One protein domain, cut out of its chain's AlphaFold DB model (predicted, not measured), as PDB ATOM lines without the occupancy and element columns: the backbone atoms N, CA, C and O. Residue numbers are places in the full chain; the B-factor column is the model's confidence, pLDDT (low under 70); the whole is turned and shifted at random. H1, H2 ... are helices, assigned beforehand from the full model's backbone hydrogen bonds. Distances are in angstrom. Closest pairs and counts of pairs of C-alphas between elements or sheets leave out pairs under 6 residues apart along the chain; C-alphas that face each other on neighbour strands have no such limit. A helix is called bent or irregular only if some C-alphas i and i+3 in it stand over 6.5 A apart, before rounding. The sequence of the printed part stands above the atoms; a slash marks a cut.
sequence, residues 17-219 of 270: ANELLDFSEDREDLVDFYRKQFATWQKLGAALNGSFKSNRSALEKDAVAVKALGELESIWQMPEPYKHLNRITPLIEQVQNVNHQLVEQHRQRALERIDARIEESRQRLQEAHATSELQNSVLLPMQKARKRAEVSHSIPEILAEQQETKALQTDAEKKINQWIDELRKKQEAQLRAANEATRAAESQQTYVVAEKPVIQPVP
ATOM      1  N   ALA A  17     219.053  71.544 128.619       86.31
ATOM      2  CA  ALA A  17     219.045  70.943 127.283       86.31
ATOM      3  C   ALA A  17     217.644  70.882 126.644       86.31
ATOM      4  O   ALA A  17     217.517  71.144 125.451       86.31
ATOM      5  N   ASN A  18     216.601  70.592 127.431       88.00
ATOM      6  CA  ASN A  18     215.215  70.586 126.943       88.00
ATOM      7  C   ASN A  18     214.724  72.000 126.608       88.00
ATOM      8  O   ASN A  18     214.184  72.205 125.533       88.00
ATOM      9  N   GLU A  19     214.995  72.991 127.465       88.75
ATOM     10  CA  GLU A  19     214.629  74.394 127.202       88.75
ATOM     11  C   GLU A  19     215.313  74.929 125.934       88.75
ATOM     12  O   GLU A  19     214.734  75.703 125.175       88.75
ATOM     13  N   LEU A  20     216.556  74.508 125.683       86.19
ATOM     14  CA  LEU A  20     217.292  74.848 124.465       86.19
ATOM     15  C   LEU A  20     216.713  74.164 123.220       86.19
ATOM     16  O   LEU A  20     216.791  74.736 122.132       86.19
ATOM     17  N   LEU A  21     216.157  72.957 123.369       86.44
ATOM     18  CA  LEU A  21     215.485  72.243 122.288       86.44
ATOM     19  C   LEU A  21     214.149  72.914 121.951       86.44
ATOM     20  O   LEU A  21     213.951  73.258 120.786       86.44
ATOM     21  N   ASP A  22     213.330  73.202 122.965       86.94
ATOM     22  CA  ASP A  22     212.066  73.940 122.842       86.94
ATOM     23  C   ASP A  22     212.307  75.301 122.164       86.94
ATOM     24  O   ASP A  22     211.672  75.639 121.169       86.94
ATOM     25  N   PHE A  23     213.340  76.037 122.594       85.19
ATOM     26  CA  PHE A  23     213.742  77.291 121.951       85.19
ATOM     27  C   PHE A  23     214.118  77.117 120.470       85.19
ATOM     28  O   PHE A  23     213.904  78.019 119.655       85.19
ATOM     29  N   SER A  24     214.730  75.988 120.107       84.25
ATOM     30  CA  SER A  24     215.097  75.721 118.715       84.25
ATOM     31  C   SER A  24     213.866  75.476 117.838       84.25
ATOM     32  O   SER A  24     213.833  75.985 116.716       84.25
ATOM     33  N   GLU A  25     212.856  74.784 118.372       83.50
ATOM     34  CA  GLU A  25     211.571  74.531 117.712       83.50
ATOM     35  C   GLU A  25     210.785  75.842 117.553       83.50
ATOM     36  O   GLU A  25     210.394  76.197 116.438       83.50
ATOM     37  N   ASP A  26     210.689  76.648 118.615       83.00
ATOM     38  CA  ASP A  26     210.052  77.973 118.588       83.00
ATOM     39  C   ASP A  26     210.709  78.910 117.563       83.00
ATOM     40  O   ASP A  26     210.052  79.695 116.866       83.00
ATOM     41  N   ARG A  27     212.041  78.842 117.447       85.19
ATOM     42  CA  ARG A  27     212.792  79.613 116.455       85.19
ATOM     43  C   ARG A  27     212.441  79.175 115.034       85.19
ATOM     44  O   ARG A  27     212.358  80.034 114.154       85.19
ATOM     45  N   GLU A  28     212.300  77.876 114.784       83.62
ATOM     46  CA  GLU A  28     211.924  77.365 113.465       83.62
ATOM     47  C   GLU A  28     210.518  77.842 113.078       83.62
ATOM     48  O   GLU A  28     210.357  78.418 111.996       83.62
ATOM     49  N   ASP A  29     209.558  77.752 114.002       82.88
ATOM     50  CA  ASP A  29     208.194  78.263 113.832       82.88
ATOM     51  C   ASP A  29     208.175  79.775 113.536       82.88
ATOM     52  O   ASP A  29     207.506  80.232 112.602       82.88
ATOM     53  N   LEU A  30     208.970  80.568 114.262       84.62
ATOM     54  CA  LEU A  30     209.122  82.008 114.016       84.62
ATOM     55  C   LEU A  30     209.688  82.308 112.623       84.62
ATOM     56  O   LEU A  30     209.213  83.211 111.925       84.62
ATOM     57  N   VAL A  31     210.723  81.580 112.203       85.62
ATOM     58  CA  VAL A  31     211.339  81.778 110.885       85.62
ATOM     59  C   VAL A  31     210.347  81.435 109.778       85.62
ATOM     60  O   VAL A  31     210.223  82.198 108.813       85.62
ATOM     61  N   ASP A  32     209.618  80.331 109.917       85.88
ATOM     62  CA  ASP A  32     208.605  79.919 108.952       85.88
ATOM     63  C   ASP A  32     207.425  80.891 108.901       85.88
ATOM     64  O   ASP A  32     206.963  81.238 107.804       85.88
ATOM     65  N   PHE A  33     207.012  81.437 110.046       85.94
ATOM     66  CA  PHE A  33     206.015  82.496 110.114       85.94
ATOM     67  C   PHE A  33     206.430  83.715 109.286       85.94
ATOM     68  O   PHE A  33     205.724  84.097 108.345       85.94
ATOM     69  N   TYR A  34     207.593  84.304 109.580       85.38
ATOM     70  CA  TYR A  34     208.049  85.514 108.893       85.38
ATOM     71  C   TYR A  34     208.336  85.285 107.405       85.38
ATOM     72  O   TYR A  34     208.163  86.202 106.602       85.38
ATOM     73  N   ARG A  35     208.728  84.067 107.011       87.38
ATOM     74  CA  ARG A  35     208.998  83.731 105.605       87.38
ATOM     75  C   ARG A  35     207.746  83.427 104.790       87.38
ATOM     76  O   ARG A  35     207.685  83.822 103.630       87.38
ATOM     77  N   LYS A  36     206.785  82.688 105.350       86.19
ATOM     78  CA  LYS A  36     205.683  82.081 104.578       86.19
ATOM     79  C   LYS A  36     204.304  82.615 104.961       86.19
ATOM     80  O   LYS A  36     203.420  82.658 104.109       86.19
ATOM     81  N   GLN A  37     204.093  83.005 106.218       86.19
ATOM     82  CA  GLN A  37     202.748  83.221 106.773       86.19
ATOM     83  C   GLN A  37     202.480  84.669 107.212       86.19
ATOM     84  O   GLN A  37     201.322  85.054 107.387       86.19
ATOM     85  N   PHE A  38     203.515  85.507 107.309       89.12
ATOM     86  CA  PHE A  38     203.401  86.909 107.715       89.12
ATOM     87  C   PHE A  38     202.450  87.717 106.828       89.12
ATOM     88  O   PHE A  38     201.645  88.499 107.328       89.12
ATOM     89  N   ALA A  39     202.462  87.478 105.513       90.69
ATOM     90  CA  ALA A  39     201.528  88.126 104.593       90.69
ATOM     91  C   ALA A  39     200.059  87.783 104.915       90.69
ATOM     92  O   ALA A  39     199.182  88.642 104.826       90.69
ATOM     93  N   THR A  40     199.776  86.543 105.325       91.12
ATOM     94  CA  THR A  40     198.433  86.112 105.744       91.12
ATOM     95  C   THR A  40     198.020  86.778 107.054       91.12
ATOM     96  O   THR A  40     196.882  87.226 107.183       91.12
ATOM     97  N   TRP A  41     198.954  86.931 107.994       91.19
ATOM     98  CA  TRP A  41     198.722  87.670 109.235       91.19
ATOM     99  C   TRP A  41     198.435  89.159 108.990       91.19
ATOM    100  O   TRP A  41     197.494  89.721 109.549       91.19
ATOM    101  N   GLN A  42     199.177  89.800 108.086       92.06
ATOM    102  CA  GLN A  42     198.900  91.180 107.680       92.06
ATOM    103  C   GLN A  42     197.517  91.322 107.031       92.06
ATOM    104  O   GLN A  42     196.794  92.275 107.331       92.06
ATOM    105  N   LYS A  43     197.113  90.362 106.185       92.00
ATOM    106  CA  LYS A  43     195.759  90.321 105.608       92.00
ATOM    107  C   LYS A  43     194.681  90.216 106.686       92.00
ATOM    108  O   LYS A  43     193.672  90.904 106.570       92.00
ATOM    109  N   LEU A  44     194.900  89.416 107.732       93.69
ATOM    110  CA  LEU A  44     193.988  89.328 108.875       93.69
ATOM    111  C   LEU A  44     193.815  90.683 109.562       93.69
ATOM    112  O   LEU A  44     192.689  91.163 109.702       93.69
ATOM    113  N   GLY A  45     194.925  91.331 109.919       92.94
ATOM    114  CA  GLY A  45     194.896  92.647 110.555       92.94
ATOM    115  C   GLY A  45     194.204  93.704 109.690       92.94
ATOM    116  O   GLY A  45     193.402  94.488 110.199       92.94
ATOM    117  N   ALA A  46     194.459  93.702 108.379       93.19
ATOM    118  CA  ALA A  46     193.809  94.607 107.433       93.19
ATOM    119  C   ALA A  46     192.303  94.329 107.292       93.19
ATOM    120  O   ALA A  46     191.510  95.267 107.238       93.19
ATOM    121  N   ALA A  47     191.892  93.059 107.269       92.50
ATOM    122  CA  ALA A  47     190.489  92.675 107.163       92.50
ATOM    123  C   ALA A  47     189.698  93.068 108.422       92.50
ATOM    124  O   ALA A  47     188.663  93.728 108.310       92.50
ATOM    125  N   LEU A  48     190.221  92.740 109.612       92.88
ATOM    126  CA  LEU A  48     189.589  93.052 110.898       92.88
ATOM    127  C   LEU A  48     189.485  94.558 111.158       92.88
ATOM    128  O   LEU A  48     188.477  95.007 111.692       92.88
ATOM    129  N   ASN A  49     190.490  95.347 110.765       91.31
ATOM    130  CA  ASN A  49     190.495  96.798 110.991       91.31
ATOM    131  C   ASN A  49     189.913  97.623 109.832       91.31
ATOM    132  O   ASN A  49     189.720  98.827 109.990       91.31
ATOM    133  N   GLY A  50     189.649  96.994 108.685       89.88
ATOM    134  CA  GLY A  50     189.125  97.631 107.482       89.88
ATOM    135  C   GLY A  50     187.616  97.447 107.326       89.88
ATOM    136  O   GLY A  50     186.826  97.832 108.187       89.88
ATOM    137  N   SER A  51     187.203  96.844 106.207       82.12
ATOM    138  CA  SER A  51     185.791  96.723 105.814       82.12
ATOM    139  C   SER A  51     184.922  95.989 106.836       82.12
ATOM    140  O   SER A  51     183.751  96.332 106.990       82.12
ATOM    141  N   PHE A  52     185.473  95.003 107.554       92.62
ATOM    142  CA  PHE A  52     184.707  94.261 108.559       92.62
ATOM    143  C   PHE A  52     184.370  95.120 109.772       92.62
ATOM    144  O   PHE A  52     183.288  94.977 110.336       92.62
ATOM    145  N   LYS A  53     185.259  96.047 110.145       92.44
ATOM    146  CA  LYS A  53     185.015  96.995 111.232       92.44
ATOM    147  C   LYS A  53     183.917  97.981 110.862       92.44
ATOM    148  O   LYS A  53     182.990  98.180 111.644       92.44
ATOM    149  N   SER A  54     183.989  98.556 109.662       91.81
ATOM    150  CA  SER A  54     182.983  99.511 109.181       91.81
ATOM    151  C   SER A  54     181.584  98.896 109.129       91.81
ATOM    152  O   SER A  54     180.610  99.541 109.506       91.81
ATOM    153  N   ASN A  55     181.481  97.626 108.725       95.06
ATOM    154  CA  ASN A  55     180.205  96.927 108.550       95.06
ATOM    155  C   ASN A  55     179.862  95.970 109.699       95.06
ATOM    156  O   ASN A  55     178.958  95.142 109.560       95.06
ATOM    157  N   ARG A  56     180.545  96.088 110.844       93.62
ATOM    158  CA  ARG A  56     180.447  95.135 111.957       93.62
ATOM    159  C   ARG A  56     179.010  94.907 112.415       93.62
ATOM    160  O   ARG A  56     178.577  93.767 112.507       93.62
ATOM    161  N   SER A  57     178.244  95.981 112.596       93.19
ATOM    162  CA  SER A  57     176.852  95.912 113.063       93.19
ATOM    163  C   SER A  57     175.899  95.188 112.103       93.19
ATOM    164  O   SER A  57     174.843  94.713 112.522       93.19
ATOM    165  N   ALA A  58     176.231  95.123 110.811       93.62
ATOM    166  CA  ALA A  58     175.477  94.356 109.826       93.62
ATOM    167  C   ALA A  58     175.939  92.894 109.798       93.62
ATOM    168  O   ALA A  58     175.101  91.997 109.778       93.62
ATOM    169  N   LEU A  59     177.254  92.664 109.857       94.81
ATOM    170  CA  LEU A  59     177.846  91.326 109.900       94.81
ATOM    171  C   LEU A  59     177.432  90.554 111.157       94.81
ATOM    172  O   LEU A  59     177.191  89.358 111.078       94.81
ATOM    173  N   GLU A  60     177.256  91.241 112.286       94.75
ATOM    174  CA  GLU A  60     176.795  90.646 113.546       94.75
ATOM    175  C   GLU A  60     175.369  90.076 113.491       94.75
ATOM    176  O   GLU A  60     174.961  89.321 114.372       94.75
ATOM    177  N   LYS A  61     174.596  90.423 112.457       94.12
ATOM    178  CA  LYS A  61     173.235  89.908 112.252       94.12
ATOM    179  C   LYS A  61     173.204  88.648 111.392       94.12
ATOM    180  O   LYS A  61     172.162  88.001 111.328       94.12
ATOM    181  N   ASP A  62     174.308  88.314 110.730       95.94
ATOM    182  CA  ASP A  62     174.430  87.116 109.910       95.94
ATOM    183  C   ASP A  62     175.172  86.015 110.680       95.94
ATOM    184  O   ASP A  62     176.299  86.195 111.138       95.94
ATOM    185  N   ALA A  63     174.537  84.852 110.825       94.88
ATOM    186  CA  ALA A  63     175.076  83.760 111.635       94.88
ATOM    187  C   ALA A  63     176.405  83.204 111.091       94.88
ATOM    188  O   ALA A  63     177.260  82.771 111.868       94.88
ATOM    189  N   VAL A  64     176.590  83.216 109.766       94.19
ATOM    190  CA  VAL A  64     177.808  82.720 109.117       94.19
ATOM    191  C   VAL A  64     178.950  83.708 109.338       94.19
ATOM    192  O   VAL A  64     180.038  83.303 109.752       94.19
ATOM    193  N   ALA A  65     178.692  85.001 109.130       95.06
ATOM    194  CA  ALA A  65     179.675  86.050 109.356       95.06
ATOM    195  C   ALA A  65     180.082  86.159 110.828       95.06
ATOM    196  O   ALA A  65     181.275  86.253 111.097       95.06
ATOM    197  N   VAL A  66     179.139  86.091 111.777       95.88
ATOM    198  CA  VAL A  66     179.441  86.114 113.222       95.88
ATOM    199  C   VAL A  66     180.396  84.994 113.603       95.88
ATOM    200  O   VAL A  66     181.398  85.243 114.272       95.88
ATOM    201  N   LYS A  67     180.106  83.762 113.168       95.75
ATOM    202  CA  LYS A  67     180.947  82.610 113.492       95.75
ATOM    203  C   LYS A  67     182.356  82.784 112.925       95.75
ATOM    204  O   LYS A  67     183.329  82.642 113.659       95.75
ATOM    205  N   ALA A  68     182.461  83.138 111.644       95.75
ATOM    206  CA  ALA A  68     183.752  83.310 110.990       95.75
ATOM    207  C   ALA A  68     184.553  84.488 111.574       95.75
ATOM    208  O   ALA A  68     185.754  84.358 111.800       95.75
ATOM    209  N   LEU A  69     183.902  85.611 111.891       95.06
ATOM    210  CA  LEU A  69     184.531  86.751 112.565       95.06
ATOM    211  C   LEU A  69     185.039  86.386 113.961       95.06
ATOM    212  O   LEU A  69     186.159  86.753 114.298       95.06
ATOM    213  N   GLY A  70     184.256  85.640 114.744       94.81
ATOM    214  CA  GLY A  70     184.680  85.179 116.066       94.81
ATOM    215  C   GLY A  70     185.911  84.271 116.000       94.81
ATOM    216  O   GLY A  70     186.829  84.413 116.805       94.81
ATOM    217  N   GLU A  71     185.979  83.381 115.005       94.75
ATOM    218  CA  GLU A  71     187.166  82.550 114.768       94.75
ATOM    219  C   GLU A  71     188.386  83.397 114.364       94.75
ATOM    220  O   GLU A  71     189.476  83.195 114.901       94.75
ATOM    221  N   LEU A  72     188.214  84.385 113.479       95.25
ATOM    222  CA  LEU A  72     189.286  85.311 113.089       95.25
ATOM    223  C   LEU A  72     189.807  86.144 114.272       95.25
ATOM    224  O   LEU A  72     191.017  86.315 114.415       95.25
ATOM    225  N   GLU A  73     188.914  86.647 115.125       94.31
ATOM    226  CA  GLU A  73     189.267  87.410 116.329       94.31
ATOM    227  C   GLU A  73     189.970  86.543 117.371       94.31
ATOM    228  O   GLU A  73     190.943  86.986 117.979       94.31
ATOM    229  N   SER A  74     189.535  85.291 117.530       94.62
ATOM    230  CA  SER A  74     190.202  84.329 118.404       94.62
ATOM    231  C   SER A  74     191.632  84.058 117.938       94.62
ATOM    232  O   SER A  74     192.550  84.149 118.748       94.62
ATOM    233  N   ILE A  75     191.843  83.814 116.637       92.81
ATOM    234  CA  ILE A  75     193.185  83.627 116.061       92.81
ATOM    235  C   ILE A  75     194.043  84.887 116.252       92.81
ATOM    236  O   ILE A  75     195.224  84.778 116.565       92.81
ATOM    237  N   TRP A  76     193.459  86.080 116.102       92.62
ATOM    238  CA  TRP A  76     194.173  87.347 116.290       92.62
ATOM    239  C   TRP A  76     194.663  87.569 117.731       92.62
ATOM    240  O   TRP A  76     195.676  88.233 117.938       92.62
ATOM    241  N   GLN A  77     193.959  87.023 118.726       92.50
ATOM    242  CA  GLN A  77     194.293  87.160 120.148       92.50
ATOM    243  C   GLN A  77     195.222  86.054 120.680       92.50
ATOM    244  O   GLN A  77     195.677  86.148 121.821       92.50
ATOM    245  N   MET A  78     195.502  85.008 119.895       90.25
ATOM    246  CA  MET A  78     196.379  83.917 120.320       90.25
ATOM    247  C   MET A  78     197.840  84.386 120.429       90.25
ATOM    248  O   MET A  78     198.345  84.987 119.481       90.25
ATOM    249  N   PRO A  79     198.549  84.059 121.528       83.62
ATOM    250  CA  PRO A  79     199.986  84.317 121.649       83.62
ATOM    251  C   PRO A  79     200.817  83.578 120.590       83.62
ATOM    252  O   PRO A  79     201.803  84.117 120.096       83.62
ATOM    253  N   GLU A  80     200.383  82.373 120.205       83.94
ATOM    254  CA  GLU A  80     201.063  81.487 119.249       83.94
ATOM    255  C   GLU A  80     200.094  81.026 118.139       83.94
ATOM    256  O   GLU A  80     199.597  79.896 118.142       83.94
ATOM    257  N   PRO A  81     199.768  81.891 117.164       84.00
ATOM    258  CA  PRO A  81     198.738  81.602 116.167       84.00
ATOM    259  C   PRO A  81     199.220  80.710 115.007       84.00
ATOM    260  O   PRO A  81     198.424  80.399 114.118       84.00
ATOM    261  N   TYR A  82     200.494  80.292 114.980       82.94
ATOM    262  CA  TYR A  82     201.184  79.710 113.813       82.94
ATOM    263  C   TYR A  82     200.441  78.527 113.167       82.94
ATOM    264  O   TYR A  82     200.287  78.468 111.945       82.94
ATOM    265  N   LYS A  83     199.877  77.629 113.987       83.50
ATOM    266  CA  LYS A  83     199.130  76.436 113.536       83.50
ATOM    267  C   LYS A  83     197.745  76.754 112.957       83.50
ATOM    268  O   LYS A  83     197.147  75.906 112.296       83.50
ATOM    269  N   HIS A  84     197.234  77.962 113.189       86.56
ATOM    270  CA  HIS A  84     195.897  78.395 112.777       86.56
ATOM    271  C   HIS A  84     195.904  79.327 111.560       86.56
ATOM    272  O   HIS A  84     194.843  79.637 111.016       86.56
ATOM    273  N   LEU A  85     197.078  79.747 111.080       87.00
ATOM    274  CA  LEU A  85     197.191  80.718 109.985       87.00
ATOM    275  C   LEU A  85     196.648  80.198 108.650       87.00
ATOM    276  O   LEU A  85     196.179  80.982 107.827       87.00
ATOM    277  N   ASN A  86     196.636  78.880 108.447       88.00
ATOM    278  CA  ASN A  86     196.017  78.241 107.283       88.00
ATOM    279  C   ASN A  86     194.488  78.430 107.225       88.00
ATOM    280  O   ASN A  86     193.911  78.385 106.141       88.00
ATOM    281  N   ARG A  87     193.830  78.665 108.368       90.62
ATOM    282  CA  ARG A  87     192.379  78.898 108.454       90.62
ATOM    283  C   ARG A  87     191.985  80.340 108.146       90.62
ATOM    284  O   ARG A  87     190.834  80.586 107.805       90.62
ATOM    285  N   ILE A  88     192.925  81.282 108.231       93.00
ATOM    286  CA  ILE A  88     192.651  82.715 108.067       93.00
ATOM    287  C   ILE A  88     192.080  83.019 106.683       93.00
ATOM    288  O   ILE A  88     191.064  83.696 106.585       93.00
ATOM    289  N   THR A  89     192.722  82.548 105.610       92.69
ATOM    290  CA  THR A  89     192.313  82.913 104.242       92.69
ATOM    291  C   THR A  89     190.881  82.466 103.918       92.69
ATOM    292  O   THR A  89     190.094  83.338 103.549       92.69
ATOM    293  N   PRO A  90     190.483  81.196 104.148       95.31
ATOM    294  CA  PRO A  90     189.094  80.774 103.946       95.31
ATOM    295  C   PRO A  90     188.080  81.558 104.792       95.31
ATOM    296  O   PRO A  90     187.010  81.916 104.305       95.31
ATOM    297  N   LEU A  91     188.414  81.855 106.054       96.19
ATOM    298  CA  LEU A  91     187.533  82.612 106.949       96.19
ATOM    299  C   LEU A  91     187.368  84.071 106.495       96.19
ATOM    300  O   LEU A  91     186.258  84.600 106.511       96.19
ATOM    301  N   ILE A  92     188.448  84.718 106.041       95.25
ATOM    302  CA  ILE A  92     188.387  86.067 105.463       95.25
ATOM    303  C   ILE A  92     187.493  86.070 104.224       95.25
ATOM    304  O   ILE A  92     186.624  86.932 104.120       95.25
ATOM    305  N   GLU A  93     187.673  85.119 103.307       95.75
ATOM    306  CA  GLU A  93     186.863  85.016 102.087       95.75
ATOM    307  C   GLU A  93     185.378  84.816 102.413       95.75
ATOM    308  O   GLU A  93     184.513  85.460 101.819       95.75
ATOM    309  N   GLN A  94     185.070  83.987 103.412       96.00
ATOM    310  CA  GLN A  94     183.701  83.767 103.869       96.00
ATOM    311  C   GLN A  94     183.047  85.061 104.372       96.00
ATOM    312  O   GLN A  94     181.950  85.407 103.926       96.00
ATOM    313  N   VAL A  95     183.723  85.809 105.249       96.25
ATOM    314  CA  VAL A  95     183.205  87.092 105.755       96.25
ATOM    315  C   VAL A  95     183.148  88.139 104.638       96.25
ATOM    316  O   VAL A  95     182.185  88.899 104.571       96.25
ATOM    317  N   GLN A  96     184.128  88.174 103.728       95.44
ATOM    318  CA  GLN A  96     184.127  89.077 102.570       95.44
ATOM    319  C   GLN A  96     182.926  88.838 101.658       95.44
ATOM    320  O   GLN A  96     182.287  89.806 101.249       95.44
ATOM    321  N   ASN A  97     182.586  87.578 101.385       96.31
ATOM    322  CA  ASN A  97     181.442  87.222 100.553       96.31
ATOM    323  C   ASN A  97     180.124  87.688 101.179       96.31
ATOM    324  O   ASN A  97     179.333  88.355 100.510       96.31
ATOM    325  N   VAL A  98     179.914  87.415 102.472       96.50
ATOM    326  CA  VAL A  98     178.720  87.892 103.189       96.50
ATOM    327  C   VAL A  98     178.694  89.422 103.234       96.50
ATOM    328  O   VAL A  98     177.674  90.037 102.930       96.50
ATOM    329  N   ASN A  99     179.826  90.062 103.541       96.31
ATOM    330  CA  ASN A  99     179.936  91.517 103.568       96.31
ATOM    331  C   ASN A  99     179.573  92.145 102.218       96.31
ATOM    332  O   ASN A  99     178.810  93.106 102.178       96.31
ATOM    333  N   HIS A 100     180.090  91.599 101.116       95.69
ATOM    334  CA  HIS A 100     179.786  92.083  99.775       95.69
ATOM    335  C   HIS A 100     178.289  91.955  99.470       95.69
ATOM    336  O   HIS A 100     177.666  92.937  99.078       95.69
ATOM    337  N   GLN A 101     177.686  90.796  99.750       96.19
ATOM    338  CA  GLN A 101     176.246  90.589  99.566       96.19
ATOM    339  C   GLN A 101     175.405  91.595 100.362       96.19
ATOM    340  O   GLN A 101     174.470  92.183  99.821       96.19
ATOM    341  N   LEU A 102     175.747  91.830 101.632       96.31
ATOM    342  CA  LEU A 102     175.038  92.793 102.474       96.31
ATOM    343  C   LEU A 102     175.189  94.224 101.946       96.31
ATOM    344  O   LEU A 102     174.197  94.953 101.871       96.31
ATOM    345  N   VAL A 103     176.401  94.626 101.553       96.75
ATOM    346  CA  VAL A 103     176.661  95.949 100.966       96.75
ATOM    347  C   VAL A 103     175.832  96.147  99.699       96.75
ATOM    348  O   VAL A 103     175.141  97.158  99.604       96.75
ATOM    349  N   GLU A 104     175.819  95.184  98.775       97.19
ATOM    350  CA  GLU A 104     175.023  95.280  97.543       97.19
ATOM    351  C   GLU A 104     173.519  95.375  97.834       97.19
ATOM    352  O   GLU A 104     172.834  96.248  97.303       97.19
ATOM    353  N   GLN A 105     172.992  94.545  98.740       96.56
ATOM    354  CA  GLN A 105     171.577  94.596  99.127       96.56
ATOM    355  C   GLN A 105     171.189  95.933  99.767       96.56
ATOM    356  O   GLN A 105     170.078  96.437  99.572       96.56
ATOM    357  N   HIS A 106     172.065  96.504 100.597       96.50
ATOM    358  CA  HIS A 106     171.838  97.815 101.195       96.50
ATOM    359  C   HIS A 106     171.953  98.933 100.161       96.50
ATOM    360  O   HIS A 106     171.096  99.817 100.151       96.50
ATOM    361  N   ARG A 107     172.945  98.868  99.267       97.75
ATOM    362  CA  ARG A 107     173.138  99.829  98.181       97.75
ATOM    363  C   ARG A 107     171.931  99.862  97.259       97.75
ATOM    364  O   ARG A 107     171.383 100.936  97.049       97.75
ATOM    365  N   GLN A 108     171.474  98.708  96.779       97.69
ATOM    366  CA  GLN A 108     170.328  98.618  95.878       97.69
ATOM    367  C   GLN A 108     169.083  99.269  96.495       97.69
ATOM    368  O   GLN A 108     168.499 100.182  95.914       97.69
ATOM    369  N   ARG A 109     168.741  98.888  97.734       97.00
ATOM    370  CA  ARG A 109     167.594  99.465  98.457       97.00
ATOM    371  C   ARG A 109     167.750 100.964  98.717       97.00
ATOM    372  O   ARG A 109     166.765 101.701  98.680       97.00
ATOM    373  N   ALA A 110     168.958 101.423  99.036       97.12
ATOM    374  CA  ALA A 110     169.218 102.838  99.268       97.12
ATOM    375  C   ALA A 110     169.082 103.644  97.973       97.12
ATOM    376  O   ALA A 110     168.403 104.667  97.983       97.12
ATOM    377  N   LEU A 111     169.654 103.166  96.865       98.00
ATOM    378  CA  LEU A 111     169.561 103.807  95.556       98.00
ATOM    379  C   LEU A 111     168.115 103.893  95.073       98.00
ATOM    380  O   LEU A 111     167.685 104.980  94.708       98.00
ATOM    381  N   GLU A 112     167.331 102.818  95.180       98.06
ATOM    382  CA  GLU A 112     165.896 102.837  94.851       98.06
ATOM    383  C   GLU A 112     165.140 103.918  95.636       98.06
ATOM    384  O   GLU A 112     164.353 104.684  95.079       98.06
ATOM    385  N   ARG A 113     165.404 104.026  96.944       97.12
ATOM    386  CA  ARG A 113     164.773 105.037  97.806       97.12
ATOM    387  C   ARG A 113     165.238 106.453  97.490       97.12
ATOM    388  O   ARG A 113     164.437 107.380  97.578       97.12
ATOM    389  N   ILE A 114     166.520 106.636  97.187       97.88
ATOM    390  CA  ILE A 114     167.086 107.933  96.809       97.88
ATOM    391  C   ILE A 114     166.496 108.374  95.466       97.88
ATOM    392  O   ILE A 114     166.015 109.500  95.363       97.88
ATOM    393  N   ASP A 115     166.448 107.476  94.484       98.25
ATOM    394  CA  ASP A 115     165.911 107.731  93.148       98.25
ATOM    395  C   ASP A 115     164.423 108.075  93.197       98.25
ATOM    396  O   ASP A 115     164.011 109.076  92.609       98.25
ATOM    397  N   ALA A 116     163.633 107.349  93.994       97.50
ATOM    398  CA  ALA A 116     162.229 107.685  94.221       97.50
ATOM    399  C   ALA A 116     162.051 109.109  94.783       97.50
ATOM    400  O   ALA A 116     161.182 109.854  94.334       97.50
ATOM    401  N   ARG A 117     162.900 109.526  95.734       95.88
ATOM    402  CA  ARG A 117     162.843 110.882  96.312       95.88
ATOM    403  C   ARG A 117     163.287 111.956  95.325       95.88
ATOM    404  O   ARG A 117     162.706 113.040  95.327       95.88
ATOM    405  N   ILE A 118     164.316 111.680  94.523       97.56
ATOM    406  CA  ILE A 118     164.780 112.585  93.463       97.56
ATOM    407  C   ILE A 118     163.655 112.809  92.457       97.56
ATOM    408  O   ILE A 118     163.379 113.958  92.112       97.56
ATOM    409  N   GLU A 119     162.999 111.738  92.015       97.50
ATOM    410  CA  GLU A 119     161.924 111.830  91.032       97.50
ATOM    411  C   GLU A 119     160.709 112.570  91.594       97.50
ATOM    412  O   GLU A 119     160.178 113.468  90.946       97.50
ATOM    413  N   GLU A 120     160.334 112.302  92.846       95.06
ATOM    414  CA  GLU A 120     159.260 113.039  93.509       95.06
ATOM    415  C   GLU A 120     159.579 114.544  93.615       95.06
ATOM    416  O   GLU A 120     158.750 115.386  93.264       95.06
ATOM    417  N   SER A 121     160.794 114.914  94.037       95.06
ATOM    418  CA  SER A 121     161.226 116.321  94.072       95.06
ATOM    419  C   SER A 121     161.231 116.956  92.679       95.06
ATOM    420  O   SER A 121     160.816 118.106  92.528       95.06
ATOM    421  N   ARG A 122     161.663 116.217  91.650       96.31
ATOM    422  CA  ARG A 122     161.656 116.666  90.251       96.31
ATOM    423  C   ARG A 122     160.235 116.940  89.767       96.31
ATOM    424  O   ARG A 122     159.992 118.015  89.224       96.31
ATOM    425  N   GLN A 123     159.300 116.024  90.008       94.06
ATOM    426  CA  GLN A 123     157.896 116.208  89.651       94.06
ATOM    427  C   GLN A 123     157.310 117.445  90.343       94.06
ATOM    428  O   GLN A 123     156.658 118.266  89.703       94.06
ATOM    429  N   ARG A 124     157.600 117.642  91.636       90.88
ATOM    430  CA  ARG A 124     157.130 118.819  92.384       90.88
ATOM    431  C   ARG A 124     157.683 120.131  91.828       90.88
ATOM    432  O   ARG A 124     156.948 121.112  91.748       90.88
ATOM    433  N   LEU A 125     158.948 120.155  91.414       92.62
ATOM    434  CA  LEU A 125     159.551 121.317  90.757       92.62
ATOM    435  C   LEU A 125     158.903 121.616  89.399       92.62
ATOM    436  O   LEU A 125     158.689 122.784  89.074       92.62
ATOM    437  N   GLN A 126     158.572 120.580  88.622       91.75
ATOM    438  CA  GLN A 126     157.880 120.719  87.337       91.75
ATOM    439  C   GLN A 126     156.462 121.272  87.518       91.75
ATOM    440  O   GLN A 126     156.100 122.240  86.855       91.75
ATOM    441  N   GLU A 127     155.689 120.717  88.456       88.56
ATOM    442  CA  GLU A 127     154.348 121.207  88.810       88.56
ATOM    443  C   GLU A 127     154.362 122.662  89.306       88.56
ATOM    444  O   GLU A 127     153.405 123.403  89.100       88.56
ATOM    445  N   ALA A 128     155.439 123.078  89.978       88.06
ATOM    446  CA  ALA A 128     155.620 124.444  90.460       88.06
ATOM    447  C   ALA A 128     156.207 125.398  89.403       88.06
ATOM    448  O   ALA A 128     156.485 126.555  89.728       88.06
ATOM    449  N   HIS A 129     156.434 124.921  88.170       87.75
ATOM    450  CA  HIS A 129     157.094 125.666  87.094       87.75
ATOM    451  C   HIS A 129     158.386 126.360  87.569       87.75
ATOM    452  O   HIS A 129     158.643 127.527  87.273       87.75
ATOM    453  N   ALA A 130     159.181 125.644  88.370       90.31
ATOM    454  CA  ALA A 130     160.394 126.164  88.988       90.31
ATOM    455  C   ALA A 130     161.457 126.546  87.948       90.31
ATOM    456  O   ALA A 130     161.635 125.853  86.940       90.31
ATOM    457  N   THR A 131     162.224 127.602  88.234       92.94
ATOM    458  CA  THR A 131     163.373 128.013  87.412       92.94
ATOM    459  C   THR A 131     164.463 126.941  87.390       92.94
ATOM    460  O   THR A 131     164.565 126.108  88.294       92.94
ATOM    461  N   SER A 132     165.325 126.980  86.374       93.75
ATOM    462  CA  SER A 132     166.492 126.091  86.271       93.75
ATOM    463  C   SER A 132     167.429 126.216  87.478       93.75
ATOM    464  O   SER A 132     167.963 125.217  87.954       93.75
ATOM    465  N   GLU A 133     167.581 127.426  88.017       95.50
ATOM    466  CA  GLU A 133     168.352 127.704  89.231       95.50
ATOM    467  C   GLU A 133     167.770 126.982  90.451       95.50
ATOM    468  O   GLU A 133     168.494 126.266  91.149       95.50
ATOM    469  N   LEU A 134     166.454 127.099  90.676       94.38
ATOM    470  CA  LEU A 134     165.779 126.425  91.783       94.38
ATOM    471  C   LEU A 134     165.852 124.901  91.625       94.38
ATOM    472  O   LEU A 134     166.198 124.207  92.583       94.38
ATOM    473  N   GLN A 135     165.619 124.384  90.415       95.44
ATOM    474  CA  GLN A 135     165.750 122.955  90.121       95.44
ATOM    475  C   GLN A 135     167.150 122.431  90.450       95.44
ATOM    476  O   GLN A 135     167.284 121.416  91.133       95.44
ATOM    477  N   ASN A 136     168.195 123.140  90.018       96.38
ATOM    478  CA  ASN A 136     169.577 122.754  90.286       96.38
ATOM    479  C   ASN A 136     169.893 122.802  91.791       96.38
ATOM    480  O   ASN A 136     170.454 121.854  92.338       96.38
ATOM    481  N   SER A 137     169.457 123.860  92.485       96.38
ATOM    482  CA  SER A 137     169.672 124.021  93.931       96.38
ATOM    483  C   SER A 137     169.062 122.896  94.783       96.38
ATOM    484  O   SER A 137     169.531 122.641  95.894       96.38
ATOM    485  N   VAL A 138     168.022 122.232  94.264       96.06
ATOM    486  CA  VAL A 138     167.308 121.133  94.922       96.06
ATOM    487  C   VAL A 138     167.856 119.770  94.498       96.06
ATOM    488  O   VAL A 138     168.148 118.931  95.348       96.06
ATOM    489  N   LEU A 139     168.003 119.529  93.192       97.44
ATOM    490  CA  LEU A 139     168.300 118.192  92.670       97.44
ATOM    491  C   LEU A 139     169.788 117.837  92.740       97.44
ATOM    492  O   LEU A 139     170.116 116.669  92.949       97.44
ATOM    493  N   LEU A 140     170.698 118.808  92.609       97.81
ATOM    494  CA  LEU A 140     172.138 118.533  92.591       97.81
ATOM    495  C   LEU A 140     172.654 117.914  93.904       97.81
ATOM    496  O   LEU A 140     173.391 116.928  93.831       97.81
ATOM    497  N   PRO A 141     172.288 118.412  95.104       97.94
ATOM    498  CA  PRO A 141     172.675 117.761  96.355       97.94
ATOM    499  C   PRO A 141     172.177 116.312  96.450       97.94
ATOM    500  O   PRO A 141     172.942 115.429  96.831       97.94
ATOM    501  N   MET A 142     170.936 116.045  96.028       98.12
ATOM    502  CA  MET A 142     170.359 114.695  96.060       98.12
ATOM    503  C   MET A 142     171.080 113.747  95.086       98.12
ATOM    504  O   MET A 142     171.373 112.606  95.430       98.12
ATOM    505  N   GLN A 143     171.443 114.229  93.892       97.94
ATOM    506  CA  GLN A 143     172.241 113.464  92.925       97.94
ATOM    507  C   GLN A 143     173.656 113.164  93.437       97.94
ATOM    508  O   GLN A 143     174.186 112.079  93.193       97.94
ATOM    509  N   LYS A 144     174.273 114.097  94.173       98.06
ATOM    510  CA  LYS A 144     175.570 113.860  94.825       98.06
ATOM    511  C   LYS A 144     175.461 112.785  95.906       98.06
ATOM    512  O   LYS A 144     176.293 111.882  95.911       98.06
ATOM    513  N   ALA A 145     174.429 112.838  96.751       97.44
ATOM    514  CA  ALA A 145     174.167 111.807  97.759       97.44
ATOM    515  C   ALA A 145     173.962 110.424  97.117       97.44
ATOM    516  O   ALA A 145     174.596 109.446  97.510       97.44
ATOM    517  N   ARG A 146     173.185 110.359  96.025       98.06
ATOM    518  CA  ARG A 146     173.046 109.147  95.201       98.06
ATOM    519  C   ARG A 146     174.401 108.609  94.737       98.06
ATOM    520  O   ARG A 146     174.660 107.414  94.856       98.06
ATOM    521  N   LYS A 147     175.273 109.478  94.212       97.88
ATOM    522  CA  LYS A 147     176.590 109.063  93.708       97.88
ATOM    523  C   LYS A 147     177.497 108.544  94.823       97.88
ATOM    524  O   LYS A 147     178.208 107.568  94.603       97.88
ATOM    525  N   ARG A 148     177.460 109.164  96.007       97.81
ATOM    526  CA  ARG A 148     178.200 108.695  97.189       97.81
ATOM    527  C   ARG A 148     177.698 107.330  97.662       97.81
ATOM    528  O   ARG A 148     178.516 106.446  97.896       97.81
ATOM    529  N   ALA A 149     176.381 107.121  97.696       97.31
ATOM    530  CA  ALA A 149     175.793 105.822  98.029       97.31
ATOM    531  C   ALA A 149     176.189 104.720  97.025       97.31
ATOM    532  O   ALA A 149     176.463 103.592  97.427       97.31
ATOM    533  N   GLU A 150     176.262 105.047  95.730       96.94
ATOM    534  CA  GLU A 150     176.647 104.109  94.667       96.94
ATOM    535  C   GLU A 150     178.087 103.592  94.820       96.94
ATOM    536  O   GLU A 150     178.338 102.411  94.601       96.94
ATOM    537  N   VAL A 151     179.029 104.455  95.214       96.88
ATOM    538  CA  VAL A 151     180.456 104.092  95.328       96.88
ATOM    539  C   VAL A 151     180.870 103.633  96.730       96.88
ATOM    540  O   VAL A 151     182.003 103.188  96.918       96.88
ATOM    541  N   SER A 152     179.991 103.758  97.727       94.50
ATOM    542  CA  SER A 152     180.321 103.384  99.103       94.50
ATOM    543  C   SER A 152     180.350 101.862  99.291       94.50
ATOM    544  O   SER A 152     179.572 101.099  98.707       94.50
ATOM    545  N   HIS A 153     181.274 101.432 100.149       92.62
ATOM    546  CA  HIS A 153     181.463 100.046 100.585       92.62
ATOM    547  C   HIS A 153     181.072  99.856 102.062       92.62
ATOM    548  O   HIS A 153     181.194  98.760 102.615       92.62
ATOM    549  N   SER A 154     180.619 100.935 102.704       95.12
ATOM    550  CA  SER A 154     180.248 100.999 104.111       95.12
ATOM    551  C   SER A 154     178.729 101.086 104.217       95.12
ATOM    552  O   SER A 154     178.106 102.041 103.754       95.12
ATOM    553  N   ILE A 155     178.108 100.084 104.833       96.00
ATOM    554  CA  ILE A 155     176.659 100.052 105.057       96.00
ATOM    555  C   ILE A 155     176.205 101.271 105.880       96.00
ATOM    556  O   ILE A 155     175.210 101.888 105.494       96.00
ATOM    557  N   PRO A 156     176.906 101.684 106.959       95.94
ATOM    558  CA  PRO A 156     176.576 102.917 107.670       95.94
ATOM    559  C   PRO A 156     176.592 104.170 106.790       95.94
ATOM    560  O   PRO A 156     175.682 104.987 106.904       95.94
ATOM    561  N   GLU A 157     177.575 104.316 105.897       96.00
ATOM    562  CA  GLU A 157     177.630 105.452 104.965       96.00
ATOM    563  C   GLU A 157     176.452 105.420 103.989       96.00
ATOM    564  O   GLU A 157     175.752 106.416 103.854       96.00
ATOM    565  N   ILE A 158     176.155 104.266 103.381       97.50
ATOM    566  CA  ILE A 158     174.998 104.101 102.483       97.50
ATOM    567  C   ILE A 158     173.693 104.513 103.185       97.50
ATOM    568  O   ILE A 158     172.854 105.210 102.610       97.50
ATOM    569  N   LEU A 159     173.513 104.100 104.443       96.25
ATOM    570  CA  LEU A 159     172.345 104.472 105.243       96.25
ATOM    571  C   LEU A 159     172.329 105.968 105.588       96.25
ATOM    572  O   LEU A 159     171.258 106.579 105.574       96.25
ATOM    573  N   ALA A 160     173.492 106.560 105.865       96.88
ATOM    574  CA  ALA A 160     173.624 107.992 106.106       96.88
ATOM    575  C   ALA A 160     173.227 108.804 104.865       96.88
ATOM    576  O   ALA A 160     172.423 109.723 104.990       96.88
ATOM    577  N   GLU A 161     173.668 108.412 103.666       97.56
ATOM    578  CA  GLU A 161     173.281 109.060 102.401       97.56
ATOM    579  C   GLU A 161     171.770 108.958 102.136       97.56
ATOM    580  O   GLU A 161     171.126 109.906 101.667       97.56
ATOM    581  N   GLN A 162     171.162 107.820 102.486       96.56
ATOM    582  CA  GLN A 162     169.714 107.640 102.400       96.56
ATOM    583  C   GLN A 162     168.970 108.616 103.334       96.56
ATOM    584  O   GLN A 162     167.932 109.175 102.962       96.56
ATOM    585  N   GLN A 163     169.488 108.823 104.547       95.94
ATOM    586  CA  GLN A 163     168.921 109.743 105.531       95.94
ATOM    587  C   GLN A 163     169.164 111.212 105.154       95.94
ATOM    588  O   GLN A 163     168.248 112.028 105.268       95.94
ATOM    589  N   GLU A 164     170.351 111.545 104.646       96.25
ATOM    590  CA  GLU A 164     170.676 112.866 104.106       96.25
ATOM    591  C   GLU A 164     169.720 113.217 102.967       96.25
ATOM    592  O   GLU A 164     169.118 114.286 102.974       96.25
ATOM    593  N   THR A 165     169.459 112.281 102.051       96.88
ATOM    594  CA  THR A 165     168.499 112.492 100.960       96.88
ATOM    595  C   THR A 165     167.081 112.764 101.479       96.88
ATOM    596  O   THR A 165     166.374 113.602 100.919       96.88
ATOM    597  N   LYS A 166     166.651 112.117 102.573       95.31
ATOM    598  CA  LYS A 166     165.361 112.424 103.227       95.31
ATOM    599  C   LYS A 166     165.341 113.857 103.782       95.31
ATOM    600  O   LYS A 166     164.341 114.561 103.625       95.31
ATOM    601  N   ALA A 167     166.433 114.301 104.402       95.50
ATOM    602  CA  ALA A 167     166.561 115.669 104.898       95.50
ATOM    603  C   ALA A 167     166.567 116.692 103.746       95.50
ATOM    604  O   ALA A 167     165.823 117.671 103.793       95.50
ATOM    605  N   LEU A 168     167.316 116.418 102.673       96.50
ATOM    606  CA  LEU A 168     167.343 117.229 101.452       96.50
ATOM    607  C   LEU A 168     165.962 117.329 100.803       96.50
ATOM    608  O   LEU A 168     165.593 118.392 100.321       96.50
ATOM    609  N   GLN A 169     165.165 116.260 100.832       95.38
ATOM    610  CA  GLN A 169     163.793 116.294 100.330       95.38
ATOM    611  C   GLN A 169     162.897 117.236 101.148       95.38
ATOM    612  O   GLN A 169     162.064 117.947 100.594       95.38
ATOM    613  N   THR A 170     163.093 117.273 102.466       93.62
ATOM    614  CA  THR A 170     162.363 118.189 103.352       93.62
ATOM    615  C   THR A 170     162.770 119.644 103.084       93.62
ATOM    616  O   THR A 170     161.927 120.538 103.062       93.62
ATOM    617  N   ASP A 171     164.061 119.896 102.853       94.06
ATOM    618  CA  ASP A 171     164.564 121.216 102.451       94.06
ATOM    619  C   ASP A 171     164.039 121.638 101.068       94.06
ATOM    620  O   ASP A 171     163.605 122.775 100.879       94.06
ATOM    621  N   ALA A 172     163.986 120.696 100.124       93.62
ATOM    622  CA  ALA A 172     163.409 120.901  98.803       93.62
ATOM    623  C   ALA A 172     161.956 121.374  98.888       93.62
ATOM    624  O   ALA A 172     161.591 122.352  98.240       93.62
ATOM    625  N   GLU A 173     161.132 120.738  99.720       92.38
ATOM    626  CA  GLU A 173     159.740 121.150  99.917       92.38
ATOM    627  C   GLU A 173     159.613 122.561 100.476       92.38
ATOM    628  O   GLU A 173     158.762 123.322 100.019       92.38
ATOM    629  N   LYS A 174     160.478 122.944 101.423       93.00
ATOM    630  CA  LYS A 174     160.496 124.313 101.955       93.00
ATOM    631  C   LYS A 174     160.801 125.325 100.854       93.00
ATOM    632  O   LYS A 174     160.062 126.295 100.711       93.00
ATOM    633  N   LYS A 175     161.837 125.071 100.048       93.38
ATOM    634  CA  LYS A 175     162.217 125.932  98.916       93.38
ATOM    635  C   LYS A 175     161.114 126.016  97.860       93.38
ATOM    636  O   LYS A 175     160.801 127.101  97.382       93.38
ATOM    637  N   ILE A 176     160.480 124.889  97.531       92.06
ATOM    638  CA  ILE A 176     159.360 124.841  96.583       92.06
ATOM    639  C   ILE A 176     158.163 125.631  97.127       92.06
ATOM    640  O   ILE A 176     157.569 126.411  96.392       92.06
ATOM    641  N   ASN A 177     157.823 125.494  98.409       91.69
ATOM    642  CA  ASN A 177     156.725 126.254  99.007       91.69
ATOM    643  C   ASN A 177     156.993 127.763  99.008       91.69
ATOM    644  O   ASN A 177     156.092 128.526  98.670       91.69
ATOM    645  N   GLN A 178     158.219 128.182  99.335       91.94
ATOM    646  CA  GLN A 178     158.634 129.588  99.260       91.94
ATOM    647  C   GLN A 178     158.501 130.132  97.834       91.94
ATOM    648  O   GLN A 178     157.941 131.206  97.628       91.94
ATOM    649  N   TRP A 179     158.930 129.358  96.837       91.94
ATOM    650  CA  TRP A 179     158.758 129.709  95.430       91.94
ATOM    651  C   TRP A 179     157.282 129.854  95.035       91.94
ATOM    652  O   TRP A 179     156.896 130.825  94.385       91.94
ATOM    653  N   ILE A 180     156.430 128.920  95.468       88.81
ATOM    654  CA  ILE A 180     154.983 128.983  95.229       88.81
ATOM    655  C   ILE A 180     154.377 130.232  95.886       88.81
ATOM    656  O   ILE A 180     153.518 130.876  95.285       88.81
ATOM    657  N   ASP A 181     154.829 130.605  97.083       88.81
ATOM    658  CA  ASP A 181     154.406 131.835  97.758       88.81
ATOM    659  C   ASP A 181     154.767 133.095  96.974       88.81
ATOM    660  O   ASP A 181     153.931 133.982  96.785       88.81
ATOM    661  N   GLU A 182     155.992 133.163  96.460       89.12
ATOM    662  CA  GLU A 182     156.427 134.274  95.620       89.12
ATOM    663  C   GLU A 182     155.631 134.356  94.314       89.12
ATOM    664  O   GLU A 182     155.267 135.456  93.887       89.12
ATOM    665  N   LEU A 183     155.319 133.213  93.691       86.25
ATOM    666  CA  LEU A 183     154.474 133.158  92.497       86.25
ATOM    667  C   LEU A 183     153.051 133.652  92.781       86.25
ATOM    668  O   LEU A 183     152.547 134.492  92.031       86.25
ATOM    669  N   ARG A 184     152.428 133.194  93.876       85.69
ATOM    670  CA  ARG A 184     151.087 133.640  94.297       85.69
ATOM    671  C   ARG A 184     151.069 135.150  94.539       85.69
ATOM    672  O   ARG A 184     150.232 135.853  93.980       85.69
ATOM    673  N   LYS A 185     152.056 135.676  95.273       87.31
ATOM    674  CA  LYS A 185     152.180 137.117  95.546       87.31
ATOM    675  C   LYS A 185     152.355 137.945  94.267       87.31
ATOM    676  O   LYS A 185     151.766 139.019  94.148       87.31
ATOM    677  N   LYS A 186     153.149 137.460  93.304       85.81
ATOM    678  CA  LYS A 186     153.330 138.119  91.998       85.81
ATOM    679  C   LYS A 186     152.039 138.115  91.176       85.81
ATOM    680  O   LYS A 186     151.693 139.157  90.626       85.81
ATOM    681  N   GLN A 187     151.311 136.996  91.133       81.94
ATOM    682  CA  GLN A 187     150.009 136.919  90.457       81.94
ATOM    683  C   GLN A 187     148.982 137.873  91.078       81.94
ATOM    684  O   GLN A 187     148.310 138.603  90.354       81.94
ATOM    685  N   GLU A 188     148.882 137.923  92.408       84.62
ATOM    686  CA  GLU A 188     147.970 138.845  93.093       84.62
ATOM    687  C   GLU A 188     148.304 140.312  92.802       84.62
ATOM    688  O   GLU A 188     147.403 141.110  92.538       84.62
ATOM    689  N   ALA A 189     149.589 140.679  92.816       85.00
ATOM    690  CA  ALA A 189     150.027 142.034  92.486       85.00
ATOM    691  C   ALA A 189     149.703 142.403  91.027       85.00
ATOM    692  O   ALA A 189     149.221 143.505  90.771       85.00
ATOM    693  N   GLN A 190     149.905 141.475  90.085       84.06
ATOM    694  CA  GLN A 190     149.537 141.666  88.678       84.06
ATOM    695  C   GLN A 190     148.026 141.837  88.500       84.06
ATOM    696  O   GLN A 190     147.599 142.726  87.767       84.06
ATOM    697  N   LEU A 191     147.210 141.042  89.201       81.94
ATOM    698  CA  LEU A 191     145.754 141.162  89.148       81.94
ATOM    699  C   LEU A 191     145.275 142.509  89.714       81.94
ATOM    700  O   LEU A 191     144.393 143.140  89.133       81.94
ATOM    701  N   ARG A 192     145.872 142.981  90.818       83.25
ATOM    702  CA  ARG A 192     145.572 144.310  91.381       83.25
ATOM    703  C   ARG A 192     145.930 145.425  90.401       83.25
ATOM    704  O   ARG A 192     145.076 146.260  90.122       83.25
ATOM    705  N   ALA A 193     147.129 145.383  89.821       83.81
ATOM    706  CA  ALA A 193     147.566 146.364  88.829       83.81
ATOM    707  C   ALA A 193     146.671 146.368  87.575       83.81
ATOM    708  O   ALA A 193     146.315 147.433  87.075       83.81
ATOM    709  N   ALA A 194     146.248 145.194  87.093       81.19
ATOM    710  CA  ALA A 194     145.316 145.080  85.971       81.19
ATOM    711  C   ALA A 194     143.937 145.679  86.301       81.19
ATOM    712  O   ALA A 194     143.372 146.418  85.494       81.19
ATOM    713  N   ASN A 195     143.406 145.423  87.500       79.88
ATOM    714  CA  ASN A 195     142.129 145.988  87.944       79.88
ATOM    715  C   ASN A 195     142.197 147.516  88.123       79.88
ATOM    716  O   ASN A 195     141.242 148.216  87.793       79.88
ATOM    717  N   GLU A 196     143.319 148.046  88.617       79.81
ATOM    718  CA  GLU A 196     143.564 149.489  88.733       79.81
ATOM    719  C   GLU A 196     143.675 150.160  87.357       79.81
ATOM    720  O   GLU A 196     143.040 151.191  87.129       79.81
ATOM    721  N   ALA A 197     144.391 149.546  86.411       75.88
ATOM    722  CA  ALA A 197     144.480 150.029  85.033       75.88
ATOM    723  C   ALA A 197     143.117 150.005  84.320       75.88
ATOM    724  O   ALA A 197     142.777 150.948  83.608       75.88
ATOM    725  N   THR A 198     142.304 148.971  84.561       73.19
ATOM    726  CA  THR A 198     140.943 148.874  84.003       73.19
ATOM    727  C   THR A 198     140.034 149.973  84.563       73.19
ATOM    728  O   THR A 198     139.348 150.642  83.798       73.19
ATOM    729  N   ARG A 199     140.096 150.257  85.874       72.44
ATOM    730  CA  ARG A 199     139.347 151.371  86.495       72.44
ATOM    731  C   ARG A 199     139.793 152.748  85.991       72.44
ATOM    732  O   ARG A 199     138.964 153.643  85.823       72.44
ATOM    733  N   ALA A 200     141.088 152.927  85.733       68.44
ATOM    734  CA  ALA A 200     141.615 154.157  85.143       68.44
ATOM    735  C   ALA A 200     141.144 154.345  83.687       68.44
ATOM    736  O   ALA A 200     140.799 155.461  83.303       68.44
ATOM    737  N   ALA A 201     141.060 153.261  82.907       61.62
ATOM    738  CA  ALA A 201     140.552 153.279  81.536       61.62
ATOM    739  C   ALA A 201     139.027 153.494  81.461       61.62
ATOM    740  O   ALA A 201     138.565 154.245  80.614       61.62
ATOM    741  N   GLU A 202     138.234 152.930  82.378       56.72
ATOM    742  CA  GLU A 202     136.776 153.165  82.448       56.72
ATOM    743  C   GLU A 202     136.410 154.628  82.768       56.72
ATOM    744  O   GLU A 202     135.316 155.087  82.437       56.72
ATOM    745  N   SER A 203     137.339 155.391  83.355       55.41
ATOM    746  CA  SER A 203     137.180 156.827  83.635       55.41
ATOM    747  C   SER A 203     137.305 157.710  82.379       55.41
ATOM    748  O   SER A 203     136.949 158.888  82.411       55.41
ATOM    749  N   GLN A 204     137.798 157.160  81.264       51.03
ATOM    750  CA  GLN A 204     137.921 157.824  79.965       51.03
ATOM    751  C   GLN A 204     137.198 156.961  78.923       51.03
ATOM    752  O   GLN A 204     137.727 155.939  78.508       51.03
ATOM    753  N   GLN A 205     135.978 157.345  78.517       48.16
ATOM    754  CA  GLN A 205     135.134 156.614  77.554       48.16
ATOM    755  C   GLN A 205     135.906 156.180  76.290       48.16
ATOM    756  O   GLN A 205     135.942 156.886  75.286       48.16
ATOM    757  N   THR A 206     136.494 154.989  76.325       39.84
ATOM    758  CA  THR A 206     137.137 154.345  75.183       39.84
ATOM    759  C   THR A 206     136.934 152.846  75.328       39.84
ATOM    760  O   THR A 206     137.378 152.229  76.292       39.84
ATOM    761  N   TYR A 207     136.211 152.258  74.376       43.53
ATOM    762  CA  TYR A 207     135.974 150.821  74.301       43.53
ATOM    763  C   TYR A 207     137.279 150.120  73.910       43.53
ATOM    764  O   TYR A 207     137.568 149.956  72.727       43.53
ATOM    765  N   VAL A 208     138.076 149.720  74.899       40.34
ATOM    766  CA  VAL A 208     139.204 148.808  74.692       40.34
ATOM    767  C   VAL A 208     138.767 147.431  75.173       40.34
ATOM    768  O   VAL A 208     138.360 147.265  76.323       40.34
ATOM    769  N   VAL A 209     138.796 146.442  74.278       42.00
ATOM    770  CA  VAL A 209     138.521 145.041  74.614       42.00
ATOM    771  C   VAL A 209     139.602 144.582  75.593       42.00
ATOM    772  O   VAL A 209     140.734 144.325  75.197       42.00
ATOM    773  N   ALA A 210     139.265 144.531  76.881       46.91
ATOM    774  CA  ALA A 210     140.143 144.001  77.910       46.91
ATOM    775  C   ALA A 210     140.258 142.480  77.729       46.91
ATOM    776  O   ALA A 210     139.316 141.735  78.019       46.91
ATOM    777  N   GLU A 211     141.403 142.009  77.231       45.12
ATOM    778  CA  GLU A 211     141.757 140.591  77.295       45.12
ATOM    779  C   GLU A 211     141.769 140.164  78.767       45.12
ATOM    780  O   GLU A 211     142.550 140.668  79.576       45.12
ATOM    781  N   LYS A 212     140.857 139.256  79.139       42.88
ATOM    782  CA  LYS A 212     140.821 138.686  80.488       42.88
ATOM    783  C   LYS A 212     142.188 138.059  80.787       42.88
ATOM    784  O   LYS A 212     142.609 137.190  80.020       42.88
ATOM    785  N   PRO A 213     142.860 138.433  81.889       43.06
ATOM    786  CA  PRO A 213     144.138 137.836  82.234       43.06
ATOM    787  C   PRO A 213     143.959 136.325  82.415       43.06
ATOM    788  O   PRO A 213     143.112 135.871  83.186       43.06
ATOM    789  N   VAL A 214     144.745 135.543  81.672       44.16
ATOM    790  CA  VAL A 214     144.784 134.083  81.788       44.16
ATOM    791  C   VAL A 214     145.410 133.744  83.139       44.16
ATOM    792  O   VAL A 214     146.626 133.830  83.317       44.16
ATOM    793  N   ILE A 215     144.574 133.388  84.113       51.38
ATOM    794  CA  ILE A 215     145.021 132.933  85.431       51.38
ATOM    795  C   ILE A 215     145.660 131.554  85.238       51.38
ATOM    796  O   ILE A 215     144.960 130.560  85.047       51.38
ATOM    797  N   GLN A 216     146.994 131.491  85.248       54.75
ATOM    798  CA  GLN A 216     147.700 130.208  85.262       54.75
ATOM    799  C   GLN A 216     147.337 129.455  86.552       54.75
ATOM    800  O   GLN A 216     147.321 130.080  87.619       54.75
ATOM    801  N   PRO A 217     147.039 128.143  86.478       58.62
ATOM    802  CA  PRO A 217     146.613 127.366  87.634       58.62
ATOM    803  C   PRO A 217     147.657 127.447  88.751       58.62
ATOM    804  O   PRO A 217     148.841 127.197  88.532       58.62
ATOM    805  N   VAL A 218     147.207 127.824  89.949       63.72
ATOM    806  CA  VAL A 218     148.078 128.050  91.107       63.72
ATOM    807  C   VAL A 218     148.684 126.715  91.564       63.72
ATOM    808  O   VAL A 218     147.932 125.803  91.921       63.72
ATOM    809  N   PRO A 219     150.022 126.576  91.614       74.62
ATOM    810  CA  PRO A 219     150.645 125.363  92.122       74.62
ATOM    811  C   PRO A 219     150.306 125.122  93.602       74.62
ATOM    812  O   PRO A 219     150.246 126.049  94.421       74.62
TER     813      PRO A 219
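Overview. This is residues 17 to 219 of the 270 residues of an uncharacterized protein of Klebsiella michiganensis (UniProt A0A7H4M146). The model is a long, thin rod of helices: H7, the longest, lies side by side with H5 and H6 in an up-and-down bundle, each running against the one before, and then runs on beyond them. Near the other end of H5, H1b, H2, H3 and H4 pack on it, residues 17 to 25 of H1 stick out, and past H7 residues 203 to 219 fold back. The printed part has 203 residues with seven named helices, H1 to H7 in chain order, and no named strand: all helix, extended, radius of gyration of the C-alphas 33.0 A, spans 130 by 25 by 19 A.

Arrangement. H7, residues 155 to 202, forms a hairpin with H6, residues 132 to 151, at a shallow tilt of 9 degrees; the closest C-alphas, of Ile 158 and Ala 149, are 4.8 A apart. The hub H5, residues 82 to 127, touches H7 the same way at a shallow tilt of 8 degrees, closest at the C-alphas of Ala 110 and Gln 162, 5.8 A. H4, residues 63 to 77, touches residues 84 to 99 of H5 alone, at a steep tilt of 50 degrees, closest at the C-alphas of Ala 65 and Val 95, 5.1 A. H1, residues 17 to 49, is one helix by its hydrogen bonds but bent, C-alphas 36 and 39 being 7.3 A apart; its arms H1a, residues 17 to 36, and H1b, residues 39 to 49, are about perpendicular at 73 degrees. H2, residues 51 to 54, only just touches H5, with 3 pairs of C-alphas within 8 A, the closest those of Phe 52 and Asn 99, 7.4 A; H3, residues 56 to 59, touches H5, closest at the C-alphas of Leu 59 and Asn 99, 6.7 A. Every O i to N i+4 pair is within hydrogen-bond range in H1a, H1b, H4 and H7, 37 of 42 in H5 and 14 of 16 in H6; H2 and H3 are too short for one.

Along the chain. H7 is 70.2 A long, H5 67.4 A, H1a 28.6 A and H6 27.6 A. H1a begins with C-alpha 17 at (219.045, 70.943, 127.283), and H7 ends with C-alpha 202 at (136.776, 153.165, 82.448). H5 is irregular, C-alphas 83 and 86 being 7.2 A apart.

Size, cuts and confidence. The two C-alphas farthest apart, of Ala 17 and Gln 205, are 129.8 A apart. The six links between helices are tight, and the printed part has no cut. Mean pLDDT of the printed part is 88.0; residues 200 to 218 are under 70.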